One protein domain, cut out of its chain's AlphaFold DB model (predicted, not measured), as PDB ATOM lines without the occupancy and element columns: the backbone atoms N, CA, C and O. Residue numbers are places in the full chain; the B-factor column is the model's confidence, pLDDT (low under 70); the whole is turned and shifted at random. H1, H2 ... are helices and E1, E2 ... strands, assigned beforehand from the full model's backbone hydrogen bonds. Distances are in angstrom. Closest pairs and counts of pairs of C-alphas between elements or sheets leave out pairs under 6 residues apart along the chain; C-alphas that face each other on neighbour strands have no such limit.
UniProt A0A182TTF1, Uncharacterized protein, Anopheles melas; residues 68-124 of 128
ATOM      1  N   ASP A  68     194.596 212.732 165.316       94.56
ATOM      2  CA  ASP A  68     195.030 211.757 164.304       94.56
ATOM      3  C   ASP A  68     193.956 211.517 163.234       94.56
ATOM      4  O   ASP A  68     194.248 211.486 162.040       94.56
ATOM      5  N   ILE A  69     192.697 211.351 163.655       95.00
ATOM      6  CA  ILE A  69     191.571 211.100 162.747       95.00
ATOM      7  C   ILE A  69     191.314 212.308 161.843       95.00
ATOM      8  O   ILE A  69     191.075 212.134 160.648       95.00
ATOM      9  N   ASN A  70     191.392 213.526 162.378       93.69
ATOM     10  CA  ASN A  70     191.191 214.747 161.599       93.69
ATOM     11  C   ASN A  70     192.236 214.899 160.488       93.69
ATOM     12  O   ASN A  70     191.888 215.348 159.400       93.69
ATOM     13  N   GLN A  71     193.470 214.433 160.704       94.88
ATOM     14  CA  GLN A  71     194.514 214.429 159.672       94.88
ATOM     15  C   GLN A  71     194.215 213.465 158.506       94.88
ATOM     16  O   GLN A  71     194.788 213.609 157.425       94.88
ATOM     17  N   LEU A  72     193.317 212.491 158.692       94.19
ATOM     18  CA  LEU A  72     192.882 211.564 157.636       94.19
ATOM     19  C   LEU A  72     191.764 212.146 156.756       94.19
ATOM     20  O   LEU A  72     191.530 211.655 155.646       94.19
ATOM     21  N   VAL A  73     191.051 213.164 157.244       95.31
ATOM     22  CA  VAL A  73     189.924 213.788 156.545       95.31
ATOM     23  C   VAL A  73     190.445 214.887 155.621       95.31
ATOM     24  O   VAL A  73     191.073 215.841 156.062       95.31
ATOM     25  N   GLN A  74     190.156 214.784 154.322       90.50
ATOM     26  CA  GLN A  74     190.700 215.719 153.325       90.50
ATOM     27  C   GLN A  74     189.776 216.909 153.045       90.50
ATOM     28  O   GLN A  74     190.234 217.964 152.612       90.50
ATOM     29  N   THR A  75     188.467 216.753 153.262       92.19
ATOM     30  CA  THR A  75     187.477 217.809 153.001       92.19
ATOM     31  C   THR A  75     186.386 217.817 154.063       92.19
ATOM     32  O   THR A  75     186.001 216.758 154.552       92.19
ATOM     33  N   GLY A  76     185.762 218.974 154.307       89.25
ATOM     34  CA  GLY A  76     184.600 219.066 155.203       89.25
ATOM     35  C   GLY A  76     183.353 218.308 154.718       89.25
ATOM     36  O   GLY A  76     182.463 218.002 155.508       89.25
ATOM     37  N   ARG A  77     183.270 217.961 153.427       94.19
ATOM     38  CA  ARG A  77     182.124 217.232 152.873       94.19
ATOM     39  C   ARG A  77     182.140 215.772 153.334       94.19
ATOM     40  O   ARG A  77     183.063 215.032 153.009       94.19
ATOM     41  N   TYR A  78     181.092 215.349 154.040       94.25
ATOM     42  CA  TYR A  78     180.974 213.993 154.600       94.25
ATOM     43  C   TYR A  78     182.175 213.591 155.481       94.25
ATOM     44  O   TYR A  78     182.603 212.438 155.454       94.25
ATOM     45  N   SER A  79     182.729 214.534 156.251       94.81
ATOM     46  CA  SER A  79     183.927 214.339 157.085       94.81
ATOM     47  C   SER A  79     183.852 213.100 157.986       94.81
ATOM     48  O   SER A  79     184.799 212.322 158.035       94.81
ATOM     49  N   SER A  80     182.707 212.848 158.626       92.25
ATOM     50  CA  SER A  80     182.507 211.661 159.467       92.25
ATOM     51  C   SER A  80     182.583 210.353 158.675       92.25
ATOM     52  O   SER A  80     183.211 209.400 159.125       92.25
ATOM     53  N   ALA A  81     181.993 210.304 157.475       96.62
ATOM     54  CA  ALA A  81     182.072 209.121 156.617       96.62
ATOM     55  C   ALA A  81     183.508 208.894 156.122       96.62
ATOM     56  O   ALA A  81     183.974 207.758 156.096       96.62
ATOM     57  N   GLN A  82     184.230 209.971 155.788       96.62
ATOM     58  CA  GLN A  82     185.651 209.884 155.446       96.62
ATOM     59  C   GLN A  82     186.466 209.317 156.609       96.62
ATOM     60  O   GLN A  82     187.199 208.354 156.408       96.62
ATOM     61  N   ALA A  83     186.302 209.858 157.818       96.62
ATOM     62  CA  ALA A  83     186.991 209.382 159.013       96.62
ATOM     63  C   ALA A  83     186.758 207.880 159.249       96.62
ATOM     64  O   ALA A  83     187.717 207.126 159.399       96.62
ATOM     65  N   VAL A  84     185.497 207.432 159.207       96.81
ATOM     66  CA  VAL A  84     185.136 206.016 159.384       96.81
ATOM     67  C   VAL A  84     185.791 205.136 158.318       96.81
ATOM     68  O   VAL A  84     186.423 204.135 158.659       96.81
ATOM     69  N   ASN A  85     185.699 205.521 157.043       96.56
ATOM     70  CA  ASN A  85     186.282 204.749 155.945       96.56
ATOM     71  C   ASN A  85     187.808 204.651 156.074       96.56
ATOM     72  O   ASN A  85     188.356 203.557 155.982       96.56
ATOM     73  N   ARG A  86     188.496 205.763 156.366       96.19
ATOM     74  CA  ARG A  86     189.960 205.788 156.521       96.19
ATOM     75  C   ARG A  86     190.443 204.967 157.710       96.19
ATOM     76  O   ARG A  86     191.424 204.239 157.588       96.19
ATOM     77  N   VAL A  87     189.753 205.043 158.847       96.25
ATOM     78  CA  VAL A  87     190.073 204.202 160.010       96.25
ATOM     79  C   VAL A  87     189.872 202.721 159.672       96.25
ATOM     80  O   VAL A  87     190.719 201.903 160.029       96.25
ATOM     81  N   SER A  88     188.811 202.376 158.935       96.12
ATOM     82  CA  SER A  88     188.562 200.998 158.492       96.12
ATOM     83  C   SER A  88     189.642 200.488 157.529       96.12
ATOM     84  O   SER A  88     190.154 199.385 157.716       96.12
ATOM     85  N   GLU A  89     190.057 201.304 156.554       95.75
ATOM     86  CA  GLU A  89     191.170 201.002 155.641       95.75
ATOM     87  C   GLU A  89     192.467 200.712 156.420       95.75
ATOM     88  O   GLU A  89     193.128 199.702 156.176       95.75
ATOM     89  N   LEU A  90     192.814 201.552 157.404       94.50
ATOM     90  CA  LEU A  90     194.004 201.357 158.241       94.50
ATOM     91  C   LEU A  90     193.935 200.053 159.051       94.50
ATOM     92  O   LEU A  90     194.906 199.301 159.084       94.50
ATOM     93  N   GLN A  91     192.783 199.737 159.648       93.81
ATOM     94  CA  GLN A  91     192.581 198.479 160.379       93.81
ATOM     95  C   GLN A  91     192.732 197.242 159.473       93.81
ATOM     96  O   GLN A  91     193.284 196.216 159.885       93.81
ATOM     97  N   GLN A  92     192.287 197.328 158.217       93.31
ATOM     98  CA  GLN A  92     192.462 196.257 157.231       93.31
ATOM     99  C   GLN A  92     193.930 196.083 156.820       93.31
ATOM    100  O   GLN A  92     194.408 194.954 156.698       93.31
ATOM    101  N   LEU A  93     194.672 197.179 156.648       90.38
ATOM    102  CA  LEU A  93     196.102 197.123 156.332       90.38
ATOM    103  C   LEU A  93     196.917 196.521 157.478       90.38
ATOM    104  O   LEU A  93     197.768 195.666 157.230       90.38
ATOM    105  N   GLU A  94     196.632 196.914 158.720       90.44
ATOM    106  CA  GLU A  94     197.294 196.348 159.900       90.44
ATOM    107  C   GLU A  94     196.994 194.853 160.040       90.44
ATOM    108  O   GLU A  94     197.915 194.051 160.183       90.44
ATOM    109  N   SER A  95     195.733 194.434 159.889       84.56
ATOM    110  CA  SER A  95     195.402 193.002 159.934       84.56
ATOM    111  C   SER A  95     196.084 192.210 158.812       84.56
ATOM    112  O   SER A  95     196.593 191.123 159.070       84.56
ATOM    113  N   THR A  96     196.194 192.772 157.603       81.38
ATOM    114  CA  THR A  96     196.909 192.150 156.474       81.38
ATOM    115  C   THR A  96     198.412 192.030 156.731       81.38
ATOM    116  O   THR A  96     199.003 191.006 156.396       81.38
ATOM    117  N   ARG A  97     199.047 193.036 157.350       75.44
ATOM    118  CA  ARG A  97     200.472 192.985 157.738       75.44
ATOM    119  C   ARG A  97     200.760 191.907 158.777       75.44
ATOM    120  O   ARG A  97     201.852 191.346 158.779       75.44
ATOM    121  N   LEU A  98     199.796 191.644 159.656       69.31
ATOM    122  CA  LEU A  98     199.903 190.632 160.704       69.31
ATOM    123  C   LEU A  98     199.591 189.214 160.208       69.31
ATOM    124  O   LEU A  98     199.869 188.260 160.934       69.31
ATOM    125  N   ILE A  99     199.069 189.044 158.984       62.06
ATOM    126  CA  ILE A  99     199.047 187.730 158.337       62.06
ATOM    127  C   ILE A  99     200.516 187.356 158.108       62.06
ATOM    128  O   ILE A  99     201.188 188.027 157.318       62.06
ATOM    129  N   PRO A 100     201.055 186.312 158.773       57.50
ATOM    130  CA  PRO A 100     202.391 185.848 158.450       57.50
ATOM    131  C   PRO A 100     202.362 185.520 156.966       57.50
ATOM    132  O   PRO A 100     201.438 184.832 156.534       57.50
ATOM    133  N   VAL A 101     203.315 186.050 156.190       61.72
ATOM    134  CA  VAL A 101     203.491 185.686 154.780       61.72
ATOM    135  C   VAL A 101     203.483 184.166 154.738       61.72
ATOM    136  O   VAL A 101     204.473 183.530 155.097       61.72
ATOM    137  N   VAL A 102     202.334 183.580 154.395       57.75
ATOM    138  CA  VAL A 102     202.203 182.135 154.325       57.75
ATOM    139  C   VAL A 102     203.185 181.769 153.225       57.75
ATOM    140  O   VAL A 102     203.027 182.280 152.108       57.75
ATOM    141  N   PRO A 103     204.237 180.978 153.514       58.78
ATOM    142  CA  PRO A 103     205.173 180.569 152.485       58.78
ATOM    143  C   PRO A 103     204.328 179.969 151.381       58.78
ATOM    144  O   PRO A 103     203.529 179.081 151.676       58.78
ATOM    145  N   ILE A 104     204.438 180.533 150.174       59.69
ATOM    146  CA  ILE A 104     203.614 180.219 149.004       59.69
ATOM    147  C   ILE A 104     203.298 178.720 149.018       59.69
ATOM    148  O   ILE A 104     204.147 177.887 148.702       59.69
ATOM    149  N   LEU A 105     202.087 178.374 149.467       56.50
ATOM    150  CA  LEU A 105     201.686 176.985 149.686       56.50
ATOM    151  C   LEU A 105     201.199 176.382 148.373       56.50
ATOM    152  O   LEU A 105     200.484 175.403 148.401       56.50
ATOM    153  N   TRP A 106     201.484 176.964 147.214       60.25
ATOM    154  CA  TRP A 106     201.176 176.390 145.909       60.25
ATOM    155  C   TRP A 106     202.060 177.028 144.858       60.25
ATOM    156  O   TRP A 106     202.223 178.237 144.821       60.25
ATOM    157  N   SER A 107     202.684 176.200 144.028       73.88
ATOM    158  CA  SER A 107     203.530 176.691 142.952       73.88
ATOM    159  C   SER A 107     202.680 177.460 141.943       73.88
ATOM    160  O   SER A 107     201.681 176.932 141.453       73.88
ATOM    161  N   THR A 108     203.076 178.691 141.633       79.56
ATOM    162  CA  THR A 108     202.386 179.567 140.679       79.56
ATOM    163  C   THR A 108     203.313 179.877 139.520       79.56
ATOM    164  O   THR A 108     204.496 180.134 139.727       79.56
ATOM    165  N   VAL A 109     202.764 179.932 138.310       80.19
ATOM    166  CA  VAL A 109     203.458 180.439 137.126       80.19
ATOM    167  C   VAL A 109     202.669 181.618 136.580       80.19
ATOM    168  O   VAL A 109     201.462 181.510 136.372       80.19
ATOM    169  N   LYS A 110     203.338 182.749 136.361       80.44
ATOM    170  CA  LYS A 110     202.747 183.939 135.743       80.44
ATOM    171  C   LYS A 110     203.630 184.446 134.607       80.44
ATOM    172  O   LYS A 110     204.855 184.435 134.719       80.44
ATOM    173  N   SER A 111     202.994 184.900 133.529       74.88
ATOM    174  CA  SER A 111     203.672 185.584 132.427       74.88
ATOM    175  C   SER A 111     203.785 187.068 132.765       74.88
ATOM    176  O   SER A 111     202.779 187.711 133.070       74.88
ATOM    177  N   VAL A 112     205.004 187.601 132.775       78.12
ATOM    178  CA  VAL A 112     205.293 189.006 133.077       78.12
ATOM    179  C   VAL A 112     206.087 189.579 131.907       78.12
ATOM    180  O   VAL A 112     207.295 189.388 131.793       78.12
ATOM    181  N   GLY A 113     205.389 190.266 131.001       83.94
ATOM    182  CA  GLY A 113     205.993 190.792 129.777       83.94
ATOM    183  C   GLY A 113     206.581 189.673 128.910       83.94
ATOM    184  O   GLY A 113     205.853 188.800 128.449       83.94
ATOM    185  N   HIS A 114     207.900 189.706 128.693       88.94
ATOM    186  CA  HIS A 114     208.623 188.722 127.876       88.94
ATOM    187  C   HIS A 114     209.166 187.518 128.656       88.94
ATOM    188  O   HIS A 114     209.797 186.650 128.056       88.94
ATOM    189  N   TYR A 115     208.967 187.452 129.974       71.25
ATOM    190  CA  TYR A 115     209.492 186.363 130.791       71.25
ATOM    191  C   TYR A 115     208.405 185.690 131.623       71.25
ATOM    192  O   TYR A 115     207.395 186.283 132.002       71.25
ATOM    193  N   THR A 116     208.650 184.424 131.938       84.12
ATOM    194  CA  THR A 116     207.779 183.618 132.786       84.12
ATOM    195  C   THR A 116     208.401 183.518 134.167       84.12
ATOM    196  O   THR A 116     209.514 183.018 134.317       84.12
ATOM    197  N   GLN A 117     207.684 183.985 135.187       84.81
ATOM    198  CA  GLN A 117     208.105 183.858 136.577       84.81
ATOM    199  C   GLN A 117     207.353 182.698 137.233       84.81
ATOM    200  O   GLN A 117     206.122 182.715 137.314       84.81
ATOM    201  N   ALA A 118     208.100 181.710 137.726       78.50
ATOM    202  CA  ALA A 118     207.575 180.613 138.527       78.50
ATOM    203  C   ALA A 118     207.974 180.797 139.996       78.50
ATOM    204  O   ALA A 118     209.157 180.885 140.317       78.50
ATOM    205  N   SER A 119     206.987 180.840 140.887       80.75
ATOM    206  CA  SER A 119     207.196 180.759 142.332       80.75
ATOM    207  C   SER A 119     206.941 179.326 142.771       80.75
ATOM    208  O   SER A 119     205.871 178.780 142.511       80.75
ATOM    209  N   VAL A 120     207.918 178.712 143.430       78.06
ATOM    210  CA  VAL A 120     207.892 177.291 143.785       78.06
ATOM    211  C   VAL A 120     207.906 177.140 145.306       78.06
ATOM    212  O   VAL A 120     208.534 177.935 146.004       78.06
ATOM    213  N   ARG A 121     207.195 176.133 145.831       77.19
ATOM    214  CA  ARG A 121     207.165 175.866 147.276       77.19
ATOM    215  C   ARG A 121     208.554 175.430 147.783       77.19
ATOM    216  O   ARG A 121     209.272 174.747 147.047       77.19
ATOM    217  N   PRO A 122     208.911 175.726 149.044       71.62
ATOM    218  CA  PRO A 122     210.112 175.174 149.672       71.62
ATOM    219  C   PRO A 122     210.119 173.633 149.636       71.62
ATOM    220  O   PRO A 122     209.096 173.008 149.906       71.62
ATOM    221  N   GLY A 123     211.259 173.017 149.295       72.81
ATOM    222  CA  GLY A 123     211.416 171.551 149.200       72.81
ATOM    223  C   GLY A 123     211.104 170.936 147.828       72.81
ATOM    224  O   GLY A 123     211.196 169.720 147.655       72.81
ATOM    225  N   PHE A 124     210.757 171.749 146.830       72.75
ATOM    226  CA  PHE A 124     210.554 171.268 145.467       72.75
ATOM    227  C   PHE A 124     211.877 170.832 144.823       72.75
ATOM    228  O   PHE A 124     212.844 171.592 144.805       72.75
TER     229      PHE A 124
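What this domain is: This is residues 68 to 124 of the 128 residues of an uncharacterized protein of Anopheles melas (UniProt A0A182TTF1). A two-stranded hairpin, E1 and E2, is joined by an extended link to one long helix, H2, and short H1 packs beside the first part of H2 at the far end. The 57 printed residues include two named helices, then two named strands, in a mixed class; the sheet is antiparallel, E1 - E2. The whole is extended, with a radius of gyration of the C-alphas of 19.4 A, and flat, spanning 54 by 28 by 14 A.

How they stand to each other: E1, residues 108 to 112, and E2, residues 115 to 119, form a hairpin, antiparallel at 157 degrees; N 110 and O 117 are within hydrogen-bond range at 2.9 A. H2, residues 79 to 98, touches H1, residues 68 to 72, with residues 82 to 87 alone; their closest C-alphas, of Ile 69 and Ala 83, are 6.2 A apart. H1 is apart from both strands, and H2 from E2. In H2 every O i to N i+4 pair is within hydrogen-bond range; in H1 0 of 1, but 2 of 2 O i to N i+3 pairs.

Where its parts are: H2 measures 28.8 A, E1 12.5 A, E2 13.0 A and H1 7.0 A. C-alpha 68 is at (195.030, 211.757, 164.304) and C-alpha 119 at (207.196, 180.759, 142.332).

The domain as a whole: The printed part has no cut and no long link. Residues 88 to 102 and 111 to 116 stand free. Residues 98 to 106 have pLDDT under 70.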